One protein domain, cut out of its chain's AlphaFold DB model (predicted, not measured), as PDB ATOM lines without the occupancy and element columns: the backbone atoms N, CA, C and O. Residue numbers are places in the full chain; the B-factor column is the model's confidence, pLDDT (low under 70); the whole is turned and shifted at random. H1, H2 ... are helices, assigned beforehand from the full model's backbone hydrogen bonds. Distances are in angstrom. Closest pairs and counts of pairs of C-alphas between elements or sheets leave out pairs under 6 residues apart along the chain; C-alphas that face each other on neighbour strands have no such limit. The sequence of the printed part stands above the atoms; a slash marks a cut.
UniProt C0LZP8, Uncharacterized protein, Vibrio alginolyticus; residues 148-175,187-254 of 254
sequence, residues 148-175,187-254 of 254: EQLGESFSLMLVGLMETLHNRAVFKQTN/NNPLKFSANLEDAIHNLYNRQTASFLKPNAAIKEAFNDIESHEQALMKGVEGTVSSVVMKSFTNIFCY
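AT A GLANCE: This is residues 148 to 175 and 187 to 254 of the 254 residues of an uncharacterized protein of Vibrio alginolyticus (UniProt C0LZP8). A long helical arm, the last part of H4, sticks out from a small body in which the short H2 sits among the middle of H1, H3 and the first part of H4. H1 is long too, and slants across the body, with residues 148 to 154 sticking out. The printed part has 96 residues with four named helices, H1 to H4 in order, and no named strand; the class is all helix. The whole is extended, with a radius of gyration of the C-alphas of 20.0 A and spans of 70 by 33 by 21 A.

IN THESE COORDINATES: Find C-alpha 148 at (2.753, 16.071, -37.448); from there H1 runs through residues 148 to 174, 39.5 A long. After the cut come H2, residues 189 to 192, 5.4 A, and H3, residues 196 to 205, 13.0 A. H4, residues 214 to 251, runs 56.5 A to C-alpha 251 at (10.530, 72.130, -69.061).

HOW THE PARTS SIT: Start at H2, a hub with H1. It touches residues 161 to 169 of H1, where the C-alphas of Met 162 and Leu 190 are closest at 5.4 A. It touches H3, closest at the C-alphas of Pro 189 and Ala 199, 5.7 A, and residues 217 to 221 of H4, closest at those of Pro 189 and Ala 217, 6.8 A. H1 and H4 only just touch, with 3 pairs of C-alphas within 8 A, the closest Leu 165 and Ala 221 at 7.1 A, at a steep tilt of 46 degrees, the same way. Every O i to N i+4 pair is within hydrogen-bond range in H3 and H4, and 22 of 23 in H1; H2 is too short for such a pair.

THE WHOLE: Residues 229 to 254, of which 229 to 251 belong to H4, stand free. Residues 176 to 186 are not printed, and C-alphas 175 and 187 are 19.5 A apart. Look for pLDDT under 70 at residues 170 to 175, 207 and 247 to 254.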
ATOM      1  N   GLU A 148       1.923  15.117 -38.186       95.75
ATOM      2  CA  GLU A 148       2.753  16.071 -37.448       95.75
ATOM      3  C   GLU A 148       3.252  17.185 -38.376       95.75
ATOM      4  O   GLU A 148       2.953  18.353 -38.136       95.75
ATOM      5  N   GLN A 149       3.866  16.833 -39.510       96.19
ATOM      6  CA  GLN A 149       4.334  17.799 -40.514       96.19
ATOM      7  C   GLN A 149       3.201  18.668 -41.077       96.19
ATOM      8  O   GLN A 149       3.376  19.867 -41.317       96.19
ATOM      9  N   LEU A 150       2.017  18.085 -41.286       95.12
ATOM     10  CA  LEU A 150       0.840  18.830 -41.727       95.12
ATOM     11  C   LEU A 150       0.377  19.838 -40.661       95.12
ATOM     12  O   LEU A 150       0.050  20.979 -40.994       95.12
ATOM     13  N   GLY A 151       0.374  19.434 -39.389       95.44
ATOM     14  CA  GLY A 151       0.053  20.300 -38.256       95.44
ATOM     15  C   GLY A 151       1.058  21.440 -38.081       95.44
ATOM     16  O   GLY A 151       0.653  22.592 -37.924       95.44
ATOM     17  N   GLU A 152       2.357  21.146 -38.183       97.69
ATOM     18  CA  GLU A 152       3.434  22.145 -38.156       97.69
ATOM     19  C   GLU A 152       3.290  23.157 -39.298       97.69
ATOM     20  O   GLU A 152       3.328  24.367 -39.072       97.69
ATOM     21  N   SER A 153       3.043  22.673 -40.516       97.38
ATOM     22  CA  SER A 153       2.849  23.526 -41.694       97.38
ATOM     23  C   SER A 153       1.632  24.445 -41.538       97.38
ATOM     24  O   SER A 153       1.691  25.631 -41.864       97.38
ATOM     25  N   PHE A 154       0.526  23.920 -41.000       95.56
ATOM     26  CA  PHE A 154      -0.672  24.707 -40.711       95.56
ATOM     27  C   PHE A 154      -0.419  25.779 -39.643       95.56
ATOM     28  O   PHE A 154      -0.841  26.926 -39.809       95.56
ATOM     29  N   SER A 155       0.297  25.418 -38.575       96.62
ATOM     30  CA  SER A 155       0.714  26.342 -37.517       96.62
ATOM     31  C   SER A 155       1.548  27.494 -38.085       96.62
ATOM     32  O   SER A 155       1.191  28.658 -37.900       96.62
ATOM     33  N   LEU A 156       2.588  27.185 -38.869       98.00
ATOM     34  CA  LEU A 156       3.444  28.181 -39.520       98.00
ATOM     35  C   LEU A 156       2.652  29.116 -40.441       98.00
ATOM     36  O   LEU A 156       2.849  30.330 -40.403       98.00
ATOM     37  N   MET A 157       1.726  28.570 -41.233       97.25
ATOM     38  CA  MET A 157       0.868  29.364 -42.111       97.25
ATOM     39  C   MET A 157      -0.017  30.338 -41.320       97.25
ATOM     40  O   MET A 157      -0.124  31.506 -41.692       97.25
ATOM     41  N   LEU A 158      -0.645  29.885 -40.229       96.19
ATOM     42  CA  LEU A 158      -1.473  30.756 -39.392       96.19
ATOM     43  C   LEU A 158      -0.649  31.826 -38.678       96.19
ATOM     44  O   LEU A 158      -1.058  32.985 -38.672       96.19
ATOM     45  N   VAL A 159       0.503  31.464 -38.112       97.44
ATOM     46  CA  VAL A 159       1.404  32.417 -37.449       97.44
ATOM     47  C   VAL A 159       1.878  33.483 -38.436       97.44
ATOM     48  O   VAL A 159       1.754  34.670 -38.143       97.44
ATOM     49  N   GLY A 160       2.328  33.086 -39.631       97.00
ATOM     50  CA  GLY A 160       2.750  34.030 -40.669       97.00
ATOM     51  C   GLY A 160       1.615  34.944 -41.142       97.00
ATOM     52  O   GLY A 160       1.822  36.142 -41.360       97.00
ATOM     53  N   LEU A 161       0.388  34.419 -41.237       96.69
ATOM     54  CA  LEU A 161      -0.792  35.228 -41.546       96.69
ATOM     55  C   LEU A 161      -1.078  36.251 -40.437       96.69
ATOM     56  O   LEU A 161      -1.300  37.423 -40.735       96.69
ATOM     57  N   MET A 162      -1.035  35.838 -39.166       95.62
ATOM     58  CA  MET A 162      -1.217  36.739 -38.022       95.62
ATOM     59  C   MET A 162      -0.155  37.839 -37.992       95.62
ATOM     60  O   MET A 162      -0.493  39.012 -37.857       95.62
ATOM     61  N   GLU A 163       1.118  37.487 -38.163       95.06
ATOM     62  CA  GLU A 163       2.220  38.451 -38.195       95.06
ATOM     63  C   GLU A 163       2.038  39.478 -39.320       95.06
ATOM     64  O   GLU A 163       2.114  40.686 -39.085       95.06
ATOM     65  N   THR A 164       1.682  39.012 -40.520       94.31
ATOM     66  CA  THR A 164       1.375  39.882 -41.661       94.31
ATOM     67  C   THR A 164       0.253  40.865 -41.316       94.31
ATOM     68  O   THR A 164       0.379  42.071 -41.546       94.31
ATOM     69  N   LEU A 165      -0.840  40.382 -40.717       92.00
ATOM     70  CA  LEU A 165      -1.961  41.228 -40.308       92.00
ATOM     71  C   LEU A 165      -1.569  42.238 -39.226       92.00
ATOM     72  O   LEU A 165      -1.983  43.396 -39.315       92.00
ATOM     73  N   HIS A 166      -0.778  41.834 -38.230       90.38
ATOM     74  CA  HIS A 166      -0.322  42.712 -37.154       90.38
ATOM     75  C   HIS A 166       0.588  43.822 -37.680       90.38
ATOM     76  O   HIS A 166       0.314  44.996 -37.420       90.38
ATOM     77  N   ASN A 167       1.584  43.485 -38.502       86.88
ATOM     78  CA  ASN A 167       2.498  44.459 -39.106       86.88
ATOM     79  C   ASN A 167       1.740  45.527 -39.909       86.88
ATOM     80  O   ASN A 167       2.055  46.716 -39.869       86.88
ATOM     81  N   ARG A 168       0.657  45.129 -40.579       80.44
ATOM     82  CA  ARG A 168      -0.197  46.038 -41.354       80.44
ATOM     83  C   ARG A 168      -1.210  46.806 -40.510       80.44
ATOM     84  O   ARG A 168      -1.613  47.911 -40.877       80.44
ATOM     85  N   ALA A 169      -1.660  46.239 -39.395       71.06
ATOM     86  CA  ALA A 169      -2.524  46.932 -38.448       71.06
ATOM     87  C   ALA A 169      -1.770  48.077 -37.758       71.06
ATOM     88  O   ALA A 169      -2.352  49.149 -37.601       71.06
ATOM     89  N   VAL A 170      -0.484  47.881 -37.435       61.44
ATOM     90  CA  VAL A 170       0.408  48.934 -36.918       61.44
ATOM     91  C   VAL A 170       0.438  50.127 -37.878       61.44
ATOM     92  O   VAL A 170       0.186  51.248 -37.451       61.44
ATOM     93  N   PHE A 171       0.587  49.884 -39.185       56.31
ATOM     94  CA  PHE A 171       0.552  50.931 -40.214       56.31
ATOM     95  C   PHE A 171      -0.781  51.704 -40.257       56.31
ATOM     96  O   PHE A 171      -0.804  52.926 -40.363       56.31
ATOM     97  N   LYS A 172      -1.921  51.009 -40.133       59.69
ATOM     98  CA  LYS A 172      -3.243  51.661 -40.121       59.69
ATOM     99  C   LYS A 172      -3.546  52.388 -38.806       59.69
ATOM    100  O   LYS A 172      -4.341  53.322 -38.821       59.69
ATOM    101  N   GLN A 173      -2.993  51.953 -37.673       51.31
ATOM    102  CA  GLN A 173      -3.291  52.514 -36.351       51.31
ATOM    103  C   GLN A 173      -2.662  53.904 -36.163       51.31
ATOM    104  O   GLN A 173      -3.309  54.768 -35.573       51.31
ATOM    105  N   THR A 174      -1.471  54.146 -36.718       51.28
ATOM    106  CA  THR A 174      -0.772  55.444 -36.640       51.28
ATOM    107  C   THR A 174      -1.548  56.577 -37.329       51.28
ATOM    108  O   THR A 174      -1.538  57.705 -36.851       51.28
ATOM    109  N   ASN A 175      -2.354  56.253 -38.349       46.66
ATOM    110  CA  ASN A 175      -3.138  57.218 -39.137       46.66
ATOM    111  C   ASN A 175      -4.587  57.411 -38.642       46.66
ATOM    112  O   ASN A 175      -5.383  58.104 -39.274       46.66
ATOM    113  N   ASN A 187     -15.161  41.322 -35.334       87.38
ATOM    114  CA  ASN A 187     -13.718  41.379 -35.154       87.38
ATOM    115  C   ASN A 187     -13.084  40.111 -35.728       87.38
ATOM    116  O   ASN A 187     -13.558  39.004 -35.462       87.38
ATOM    117  N   ASN A 188     -11.991  40.249 -36.472       92.69
ATOM    118  CA  ASN A 188     -11.216  39.104 -36.935       92.69
ATOM    119  C   ASN A 188     -10.335  38.537 -35.812       92.69
ATOM    120  O   ASN A 188      -9.413  39.235 -35.382       92.69
ATOM    121  N   PRO A 189     -10.521  37.281 -35.365       93.56
ATOM    122  CA  PRO A 189      -9.649  36.683 -34.358       93.56
ATOM    123  C   PRO A 189      -8.157  36.744 -34.713       93.56
ATOM    124  O   PRO A 189      -7.346  37.028 -33.839       93.56
ATOM    125  N   LEU A 190      -7.787  36.559 -35.986       94.88
ATOM    126  CA  LEU A 190      -6.384  36.509 -36.430       94.88
ATOM    127  C   LEU A 190      -5.649  37.849 -36.290       94.88
ATOM    128  O   LEU A 190      -4.428  37.875 -36.228       94.88
ATOM    129  N   LYS A 191      -6.387  38.961 -36.247       91.31
ATOM    130  CA  LYS A 191      -5.840  40.324 -36.159       91.31
ATOM    131  C   LYS A 191      -5.712  40.838 -34.726       91.31
ATOM    132  O   LYS A 191      -5.034  41.832 -34.491       91.31
ATOM    133  N   PHE A 192      -6.457  40.233 -33.801       89.44
ATOM    134  CA  PHE A 192      -6.603  40.721 -32.427       89.44
ATOM    135  C   PHE A 192      -6.106  39.731 -31.372       89.44
ATOM    136  O   PHE A 192      -6.104  40.075 -30.192       89.44
ATOM    137  N   SER A 193      -5.720  38.519 -31.773       92.88
ATOM    138  CA  SER A 193      -5.197  37.511 -30.849       92.88
ATOM    139  C   SER A 193      -3.707  37.717 -30.611       92.88
ATOM    140  O   SER A 193      -2.963  38.043 -31.533       92.88
ATOM    141  N   ALA A 194      -3.258  37.497 -29.376       90.62
ATOM    142  CA  ALA A 194      -1.865  37.750 -28.996       90.62
ATOM    143  C   ALA A 194      -0.882  36.692 -29.529       90.62
ATOM    144  O   ALA A 194       0.289  36.989 -29.753       90.62
ATOM    145  N   ASN A 195      -1.344  35.453 -29.697       94.25
ATOM    146  CA  ASN A 195      -0.563  34.310 -30.169       94.25
ATOM    147  C   ASN A 195      -1.477  33.279 -30.855       94.25
ATOM    148  O   ASN A 195      -2.696  33.466 -30.931       94.25
ATOM    149  N   LEU A 196      -0.879  32.199 -31.366       95.44
ATOM    150  CA  LEU A 196      -1.597  31.150 -32.084       95.44
ATOM    151  C   LEU A 196      -2.645  30.464 -31.202       95.44
ATOM    152  O   LEU A 196      -3.769  30.250 -31.649       95.44
ATOM    153  N   GLU A 197      -2.312  30.137 -29.956       95.12
ATOM    154  CA  GLU A 197      -3.221  29.455 -29.033       95.12
ATOM    155  C   GLU A 197      -4.482  30.286 -28.768       95.12
ATOM    156  O   GLU A 197      -5.598  29.759 -28.808       95.12
ATOM    157  N   ASP A 198      -4.320  31.592 -28.556       94.44
ATOM    158  CA  ASP A 198      -5.423  32.542 -28.399       94.44
ATOM    159  C   ASP A 198      -6.255  32.643 -29.685       94.44
ATOM    160  O   ASP A 198      -7.486  32.596 -29.640       94.44
ATOM    161  N   ALA A 199      -5.607  32.667 -30.854       94.38
ATOM    162  CA  ALA A 199      -6.302  32.664 -32.137       94.38
ATOM    163  C   ALA A 199      -7.144  31.397 -32.334       94.38
ATOM    164  O   ALA A 199      -8.329  31.493 -32.656       94.38
ATOM    165  N   ILE A 200      -6.576  30.211 -32.090       94.94
ATOM    166  CA  ILE A 200      -7.293  28.929 -32.165       94.94
ATOM    167  C   ILE A 200      -8.463  28.911 -31.183       94.94
ATOM    168  O   ILE A 200      -9.578  28.524 -31.549       94.94
ATOM    169  N   HIS A 201      -8.245  29.383 -29.956       93.12
ATOM    170  CA  HIS A 201      -9.300  29.474 -28.960       93.12
ATOM    171  C   HIS A 201     -10.435  30.403 -29.419       93.12
ATOM    172  O   HIS A 201     -11.604  30.025 -29.340       93.12
ATOM    173  N   ASN A 202     -10.124  31.579 -29.965       92.50
ATOM    174  CA  ASN A 202     -11.123  32.537 -30.442       92.50
ATOM    175  C   ASN A 202     -11.835  32.086 -31.730       92.50
ATOM    176  O   ASN A 202     -13.008  32.402 -31.916       92.50
ATOM    177  N   LEU A 203     -11.170  31.316 -32.596       92.75
ATOM    178  CA  LEU A 203     -11.749  30.789 -33.835       92.75
ATOM    179  C   LEU A 203     -12.687  29.604 -33.584       92.75
ATOM    180  O   LEU A 203     -13.790  29.559 -34.133       92.75
ATOM    181  N   TYR A 204     -12.246  28.633 -32.783       92.31
ATOM    182  CA  TYR A 204     -12.891  27.319 -32.722       92.31
ATOM    183  C   TYR A 204     -13.601  27.049 -31.392       92.31
ATOM    184  O   TYR A 204     -14.670  26.432 -31.397       92.31
ATOM    185  N   ASN A 205     -13.082  27.573 -30.276       89.06
ATOM    186  CA  ASN A 205     -13.596  27.270 -28.933       89.06
ATOM    187  C   ASN A 205     -14.564  28.347 -28.418       89.06
ATOM    188  O   ASN A 205     -15.562  28.041 -27.768       89.06
ATOM    189  N   ARG A 206     -14.305  29.620 -28.739       80.25
ATOM    190  CA  ARG A 206     -15.074  30.779 -28.274       80.25
ATOM    191  C   ARG A 206     -15.847  31.428 -29.422       80.25
ATOM    192  O   ARG A 206     -15.543  32.530 -29.865       80.25
ATOM    193  N   GLN A 207     -16.929  30.782 -29.846       67.44
ATOM    194  CA  GLN A 207     -17.831  31.298 -30.886       67.44
ATOM    195  C   GLN A 207     -18.762  32.402 -30.336       67.44
ATOM    196  O   GLN A 207     -19.973  32.228 -30.220       67.44
ATOM    197  N   THR A 208     -18.195  33.544 -29.935       75.75
ATOM    198  CA  THR A 208     -18.979  34.721 -29.517       75.75
ATOM    199  C   THR A 208     -19.414  35.512 -30.750       75.75
ATOM    200  O   THR A 208     -18.630  35.667 -31.677       75.75
ATOM    201  N   ALA A 209     -20.614  36.103 -30.736       73.75
ATOM    202  CA  ALA A 209     -21.134  36.933 -31.837       73.75
ATOM    203  C   ALA A 209     -20.278  38.176 -32.183       73.75
ATOM    204  O   ALA A 209     -20.581  38.885 -33.135       73.75
ATOM    205  N   SER A 210     -19.243  38.472 -31.395       83.81
ATOM    206  CA  SER A 210     -18.299  39.562 -31.646       83.81
ATOM    207  C   SER A 210     -17.161  39.176 -32.594       83.81
ATOM    208  O   SER A 210     -16.493  40.073 -33.102       83.81
ATOM    209  N   PHE A 211     -16.913  37.879 -32.802       89.38
ATOM    210  CA  PHE A 211     -15.817  37.377 -33.626       89.38
ATOM    211  C   PHE A 211     -16.329  36.698 -34.893       89.38
ATOM    212  O   PHE A 211     -17.360  36.022 -34.887       89.38
ATOM    213  N   LEU A 212     -15.568  36.846 -35.973       91.00
ATOM    214  CA  LEU A 212     -15.824  36.129 -37.214       91.00
ATOM    215  C   LEU A 212     -15.641  34.618 -37.047       91.00
ATOM    216  O   LEU A 212     -14.742  34.146 -36.353       91.00
ATOM    217  N   LYS A 213     -16.470  33.854 -37.765       93.12
ATOM    218  CA  LYS A 213     -16.306  32.398 -37.905       93.12
ATOM    219  C   LYS A 213     -14.998  32.066 -38.637       93.12
ATOM    220  O   LYS A 213     -14.600  32.853 -39.497       93.12
ATOM    221  N   PRO A 214     -14.406  30.869 -38.441       93.50
ATOM    222  CA  PRO A 214     -13.092  30.528 -38.991       93.50
ATOM    223  C   PRO A 214     -12.910  30.813 -40.487       93.50
ATOM    224  O   PRO A 214     -12.023  31.563 -40.881       93.50
ATOM    225  N   ASN A 215     -13.818  30.308 -41.325       94.19
ATOM    226  CA  ASN A 215     -13.739  30.513 -42.775       94.19
ATOM    227  C   ASN A 215     -13.894  31.986 -43.184       94.19
ATOM    228  O   ASN A 215     -13.329  32.403 -44.191       94.19
ATOM    229  N   ALA A 216     -14.687  32.763 -42.443       94.00
ATOM    230  CA  ALA A 216     -14.880  34.183 -42.721       94.00
ATOM    231  C   ALA A 216     -13.659  35.000 -42.279       94.00
ATOM    232  O   ALA A 216     -13.209  35.850 -43.036       94.00
ATOM    233  N   ALA A 217     -13.089  34.681 -41.115       94.38
ATOM    234  CA  ALA A 217     -11.880  35.305 -40.588       94.38
ATOM    235  C   ALA A 217     -10.685  35.135 -41.539       94.38
ATOM    236  O   ALA A 217      -9.997  36.104 -41.847       94.38
ATOM    237  N   ILE A 218     -10.470  33.922 -42.062       95.44
ATOM    238  CA  ILE A 218      -9.381  33.656 -43.013       95.44
ATOM    239  C   ILE A 218      -9.607  34.418 -44.329       95.44
ATOM    240  O   ILE A 218      -8.690  35.059 -44.836       95.44
ATOM    241  N   LYS A 219     -10.830  34.409 -44.879       95.88
ATOM    242  CA  LYS A 219     -11.143  35.142 -46.121       95.88
ATOM    243  C   LYS A 219     -10.980  36.649 -45.966       95.88
ATOM    244  O   LYS A 219     -10.414  37.295 -46.837       95.88
ATOM    245  N   GLU A 220     -11.481  37.205 -44.869       93.94
ATOM    246  CA  GLU A 220     -11.328  38.627 -44.583       93.94
ATOM    247  C   GLU A 220      -9.853  38.995 -44.405       93.94
ATOM    248  O   GLU A 220      -9.445  40.018 -44.934       93.94
ATOM    249  N   ALA A 221      -9.036  38.148 -43.770       93.88
ATOM    250  CA  ALA A 221      -7.598  38.387 -43.650       93.88
ATOM    251  C   ALA A 221      -6.917  38.547 -45.020       93.88
ATOM    252  O   ALA A 221      -6.190  39.516 -45.228       93.88
ATOM    253  N   PHE A 222      -7.187  37.647 -45.970       96.12
ATOM    254  CA  PHE A 222      -6.639  37.757 -47.326       96.12
ATOM    255  C   PHE A 222      -7.186  38.964 -48.094       96.12
ATOM    256  O   PHE A 222      -6.414  39.663 -48.744       96.12
ATOM    257  N   ASN A 223      -8.483  39.258 -47.977       92.56
ATOM    258  CA  ASN A 223      -9.079  40.436 -48.615       92.56
ATOM    259  C   ASN A 223      -8.491  41.740 -48.064       92.56
ATOM    260  O   ASN A 223      -8.207  42.668 -48.823       92.56
ATOM    261  N   ASP A 224      -8.296  41.810 -46.743       88.00
ATOM    262  CA  ASP A 224      -7.581  42.906 -46.103       88.00
ATOM    263  C   ASP A 224      -6.199  43.008 -46.743       88.00
ATOM    264  O   ASP A 224      -5.800  44.113 -47.128       88.00
ATOM    265  N   ILE A 225      -5.502  41.868 -46.885       91.50
ATOM    266  CA  ILE A 225      -4.165  41.791 -47.469       91.50
ATOM    267  C   ILE A 225      -4.099  42.426 -48.853       91.50
ATOM    268  O   ILE A 225      -3.450  43.462 -49.028       91.50
ATOM    269  N   GLU A 226      -4.869  41.876 -49.776       92.00
ATOM    270  CA  GLU A 226      -4.943  42.303 -51.166       92.00
ATOM    271  C   GLU A 226      -5.352  43.777 -51.306       92.00
ATOM    272  O   GLU A 226      -4.726  44.543 -52.038       92.00
ATOM    273  N   SER A 227      -6.371  44.220 -50.560       86.44
ATOM    274  CA  SER A 227      -6.876  45.593 -50.658       86.44
ATOM    275  C   SER A 227      -5.810  46.638 -50.320       86.44
ATOM    276  O   SER A 227      -5.733  47.688 -50.961       86.44
ATOM    277  N   HIS A 228      -4.975  46.361 -49.324       87.19
ATOM    278  CA  HIS A 228      -3.878  47.257 -48.963       87.19
ATOM    279  C   HIS A 228      -2.764  47.258 -50.005       87.19
ATOM    280  O   HIS A 228      -2.237  48.325 -50.298       87.19
ATOM    281  N   GLU A 229      -2.423  46.102 -50.574       89.62
ATOM    282  CA  GLU A 229      -1.406  46.019 -51.625       89.62
ATOM    283  C   GLU A 229      -1.846  46.799 -52.866       89.62
ATOM    284  O   GLU A 229      -1.082  47.597 -53.403       89.62
ATOM    285  N   GLN A 230      -3.115  46.673 -53.261       87.69
ATOM    286  CA  GLN A 230      -3.680  47.474 -54.346       87.69
ATOM    287  C   GLN A 230      -3.646  48.976 -54.039       87.69
ATOM    288  O   GLN A 230      -3.341  49.779 -54.920       87.69
ATOM    289  N   ALA A 231      -3.964  49.374 -52.805       85.38
ATOM    290  CA  ALA A 231      -3.897  50.774 -52.393       85.38
ATOM    291  C   ALA A 231      -2.457  51.309 -52.430       85.38
ATOM    292  O   ALA A 231      -2.234  52.422 -52.903       85.38
ATOM    293  N   LEU A 232      -1.486  50.505 -51.989       87.00
ATOM    294  CA  LEU A 232      -0.070  50.851 -52.032       87.00
ATOM    295  C   LEU A 232       0.405  51.048 -53.477       87.00
ATOM    296  O   LEU A 232       0.998  52.078 -53.784       87.00
ATOM    297  N   MET A 233       0.078  50.119 -54.379       89.94
ATOM    298  CA  MET A 233       0.454  50.215 -55.795       89.94
ATOM    299  C   MET A 233      -0.146  51.451 -56.469       89.94
ATOM    300  O   MET A 233       0.561  52.173 -57.168       89.94
ATOM    301  N   LYS A 234      -1.420  51.757 -56.195       84.94
ATOM    302  CA  LYS A 234      -2.064  52.983 -56.692       84.94
ATOM    303  C   LYS A 234      -1.400  54.252 -56.156       84.94
ATOM    304  O   LYS A 234      -1.276  55.229 -56.889       84.94
ATOM    305  N   GLY A 235      -0.963  54.248 -54.897       84.00
ATOM    306  CA  GLY A 235      -0.213  55.363 -54.310       84.00
ATOM    307  C   GLY A 235       1.132  55.591 -55.004       84.00
ATOM    308  O   GLY A 235       1.493  56.729 -55.308       84.00
ATOM    309  N   VAL A 236       1.847  54.510 -55.319       93.06
ATOM    310  CA  VAL A 236       3.111  54.573 -56.068       93.06
ATOM    311  C   VAL A 236       2.878  55.092 -57.487       93.06
ATOM    312  O   VAL A 236       3.562  56.022 -57.908       93.06
ATOM    313  N   GLU A 237       1.882  54.565 -58.202       85.94
ATOM    314  CA  GLU A 237       1.526  55.018 -59.554       85.94
ATOM    315  C   GLU A 237       1.181  56.514 -59.583       85.94
ATOM    316  O   GLU A 237       1.711  57.261 -60.408       85.94
ATOM    317  N   GLY A 238       0.355  56.975 -58.638       87.38
ATOM    318  CA  GLY A 238       0.005  58.388 -58.509       87.38
ATOM    319  C   GLY A 238       1.222  59.275 -58.237       87.38
ATOM    320  O   GLY A 238       1.347  60.353 -58.821       87.38
ATOM    321  N   THR A 239       2.156  58.803 -57.406       91.81
ATOM    322  CA  THR A 239       3.404  59.522 -57.112       91.81
ATOM    323  C   THR A 239       4.272  59.641 -58.361       91.81
ATOM    324  O   THR A 239       4.690  60.741 -58.709       91.81
ATOM    325  N   VAL A 240       4.488  58.539 -59.086       91.31
ATOM    326  CA  VAL A 240       5.286  58.536 -60.323       91.31
ATOM    327  C   VAL A 240       4.649  59.429 -61.387       91.31
ATOM    328  O   VAL A 240       5.333  60.255 -61.987       91.31
ATOM    329  N   SER A 241       3.333  59.323 -61.591       87.00
ATOM    330  CA  SER A 241       2.612  60.160 -62.556       87.00
ATOM    331  C   SER A 241       2.738  61.653 -62.221       87.00
ATOM    332  O   SER A 241       3.031  62.464 -63.102       87.00
ATOM    333  N   SER A 242       2.618  62.014 -60.939       82.00
ATOM    334  CA  SER A 242       2.794  63.390 -60.456       82.00
ATOM    335  C   SER A 242       4.209  63.917 -60.704       82.00
ATOM    336  O   SER A 242       4.380  65.021 -61.222       82.00
ATOM    337  N   VAL A 243       5.230  63.113 -60.395       89.25
ATOM    338  CA  VAL A 243       6.643  63.450 -60.622       89.25
ATOM    339  C   VAL A 243       6.910  63.730 -62.100       89.25
ATOM    340  O   VAL A 243       7.483  64.765 -62.445       89.25
ATOM    341  N   VAL A 244       6.462  62.830 -62.978       86.06
ATOM    342  CA  VAL A 244       6.654  62.960 -64.427       86.06
ATOM    343  C   VAL A 244       5.948  64.212 -64.946       86.06
ATOM    344  O   VAL A 244       6.555  65.018 -65.651       86.06
ATOM    345  N   MET A 245       4.694  64.440 -64.547       80.38
ATOM    346  CA  MET A 245       3.931  65.606 -64.996       80.38
ATOM    347  C   MET A 245       4.538  66.937 -64.522       80.38
ATOM    348  O   MET A 245       4.553  67.914 -65.277       80.38
ATOM    349  N   LYS A 246       5.098  66.985 -63.307       71.50
ATOM    350  CA  LYS A 246       5.826  68.162 -62.804       71.50
ATOM    351  C   LYS A 246       7.119  68.420 -63.573       71.50
ATOM    352  O   LYS A 246       7.394  69.570 -63.907       71.50
ATOM    353  N   SER A 247       7.880  67.371 -63.896       68.94
ATOM    354  CA  SER A 247       9.110  67.494 -64.690       68.94
ATOM    355  C   SER A 247       8.828  68.099 -66.071       68.94
ATOM    356  O   SER A 247       9.472  69.072 -66.460       68.94
ATOM    357  N   PHE A 248       7.778  67.634 -66.758       63.69
ATOM    358  CA  PHE A 248       7.351  68.227 -68.029       63.69
ATOM    359  C   PHE A 248       6.870  69.676 -67.880       63.69
ATOM    360  O   PHE A 248       7.212  70.520 -68.703       63.69
ATOM    361  N   THR A 249       6.132  70.005 -66.817       61.44
ATOM    362  CA  THR A 249       5.662  71.385 -66.592       61.44
ATOM    363  C   THR A 249       6.828  72.363 -66.386       61.44
ATOM    364  O   THR A 249       6.794  73.468 -66.920       61.44
ATOM    365  N   ASN A 250       7.898  71.953 -65.696       55.81
ATOM    366  CA  ASN A 250       9.098  72.783 -65.522       55.81
ATOM    367  C   ASN A 250       9.904  72.983 -66.819       55.81
ATOM    368  O   ASN A 250      10.565  74.006 -66.972       55.81
ATOM    369  N   ILE A 251       9.830  72.044 -67.768       58.94
ATOM    370  CA  ILE A 251      10.530  72.130 -69.061       58.94
ATOM    371  C   ILE A 251       9.811  73.069 -70.047       58.94
ATOM    372  O   ILE A 251      10.467  73.711 -70.860       58.94
ATOM    373  N   PHE A 252       8.481  73.197 -69.967       53.78
ATOM    374  CA  PHE A 252       7.684  74.042 -70.874       53.78
ATOM    375  C   PHE A 252       7.396  75.462 -70.351       53.78
ATOM    376  O   PHE A 252       6.721  76.236 -71.031       53.78
ATOM    377  N   CYS A 253       7.890  75.823 -69.163       49.94
ATOM    378  CA  CYS A 253       7.723  77.160 -68.578       49.94
ATOM    379  C   CYS A 253       8.941  78.096 -68.739       49.94
ATOM    380  O   CYS A 253       8.959  79.151 -68.102       49.94
ATOM    381  N   TYR A 254       9.909  77.767 -69.603       42.16
ATOM    382  CA  TYR A 254      11.026  78.644 -69.990       42.16
ATOM    383  C   TYR A 254      11.011  78.991 -71.479       42.16
ATOM    384  O   TYR A 254      10.740  78.083 -72.297       42.16
TER     385      TYR A 254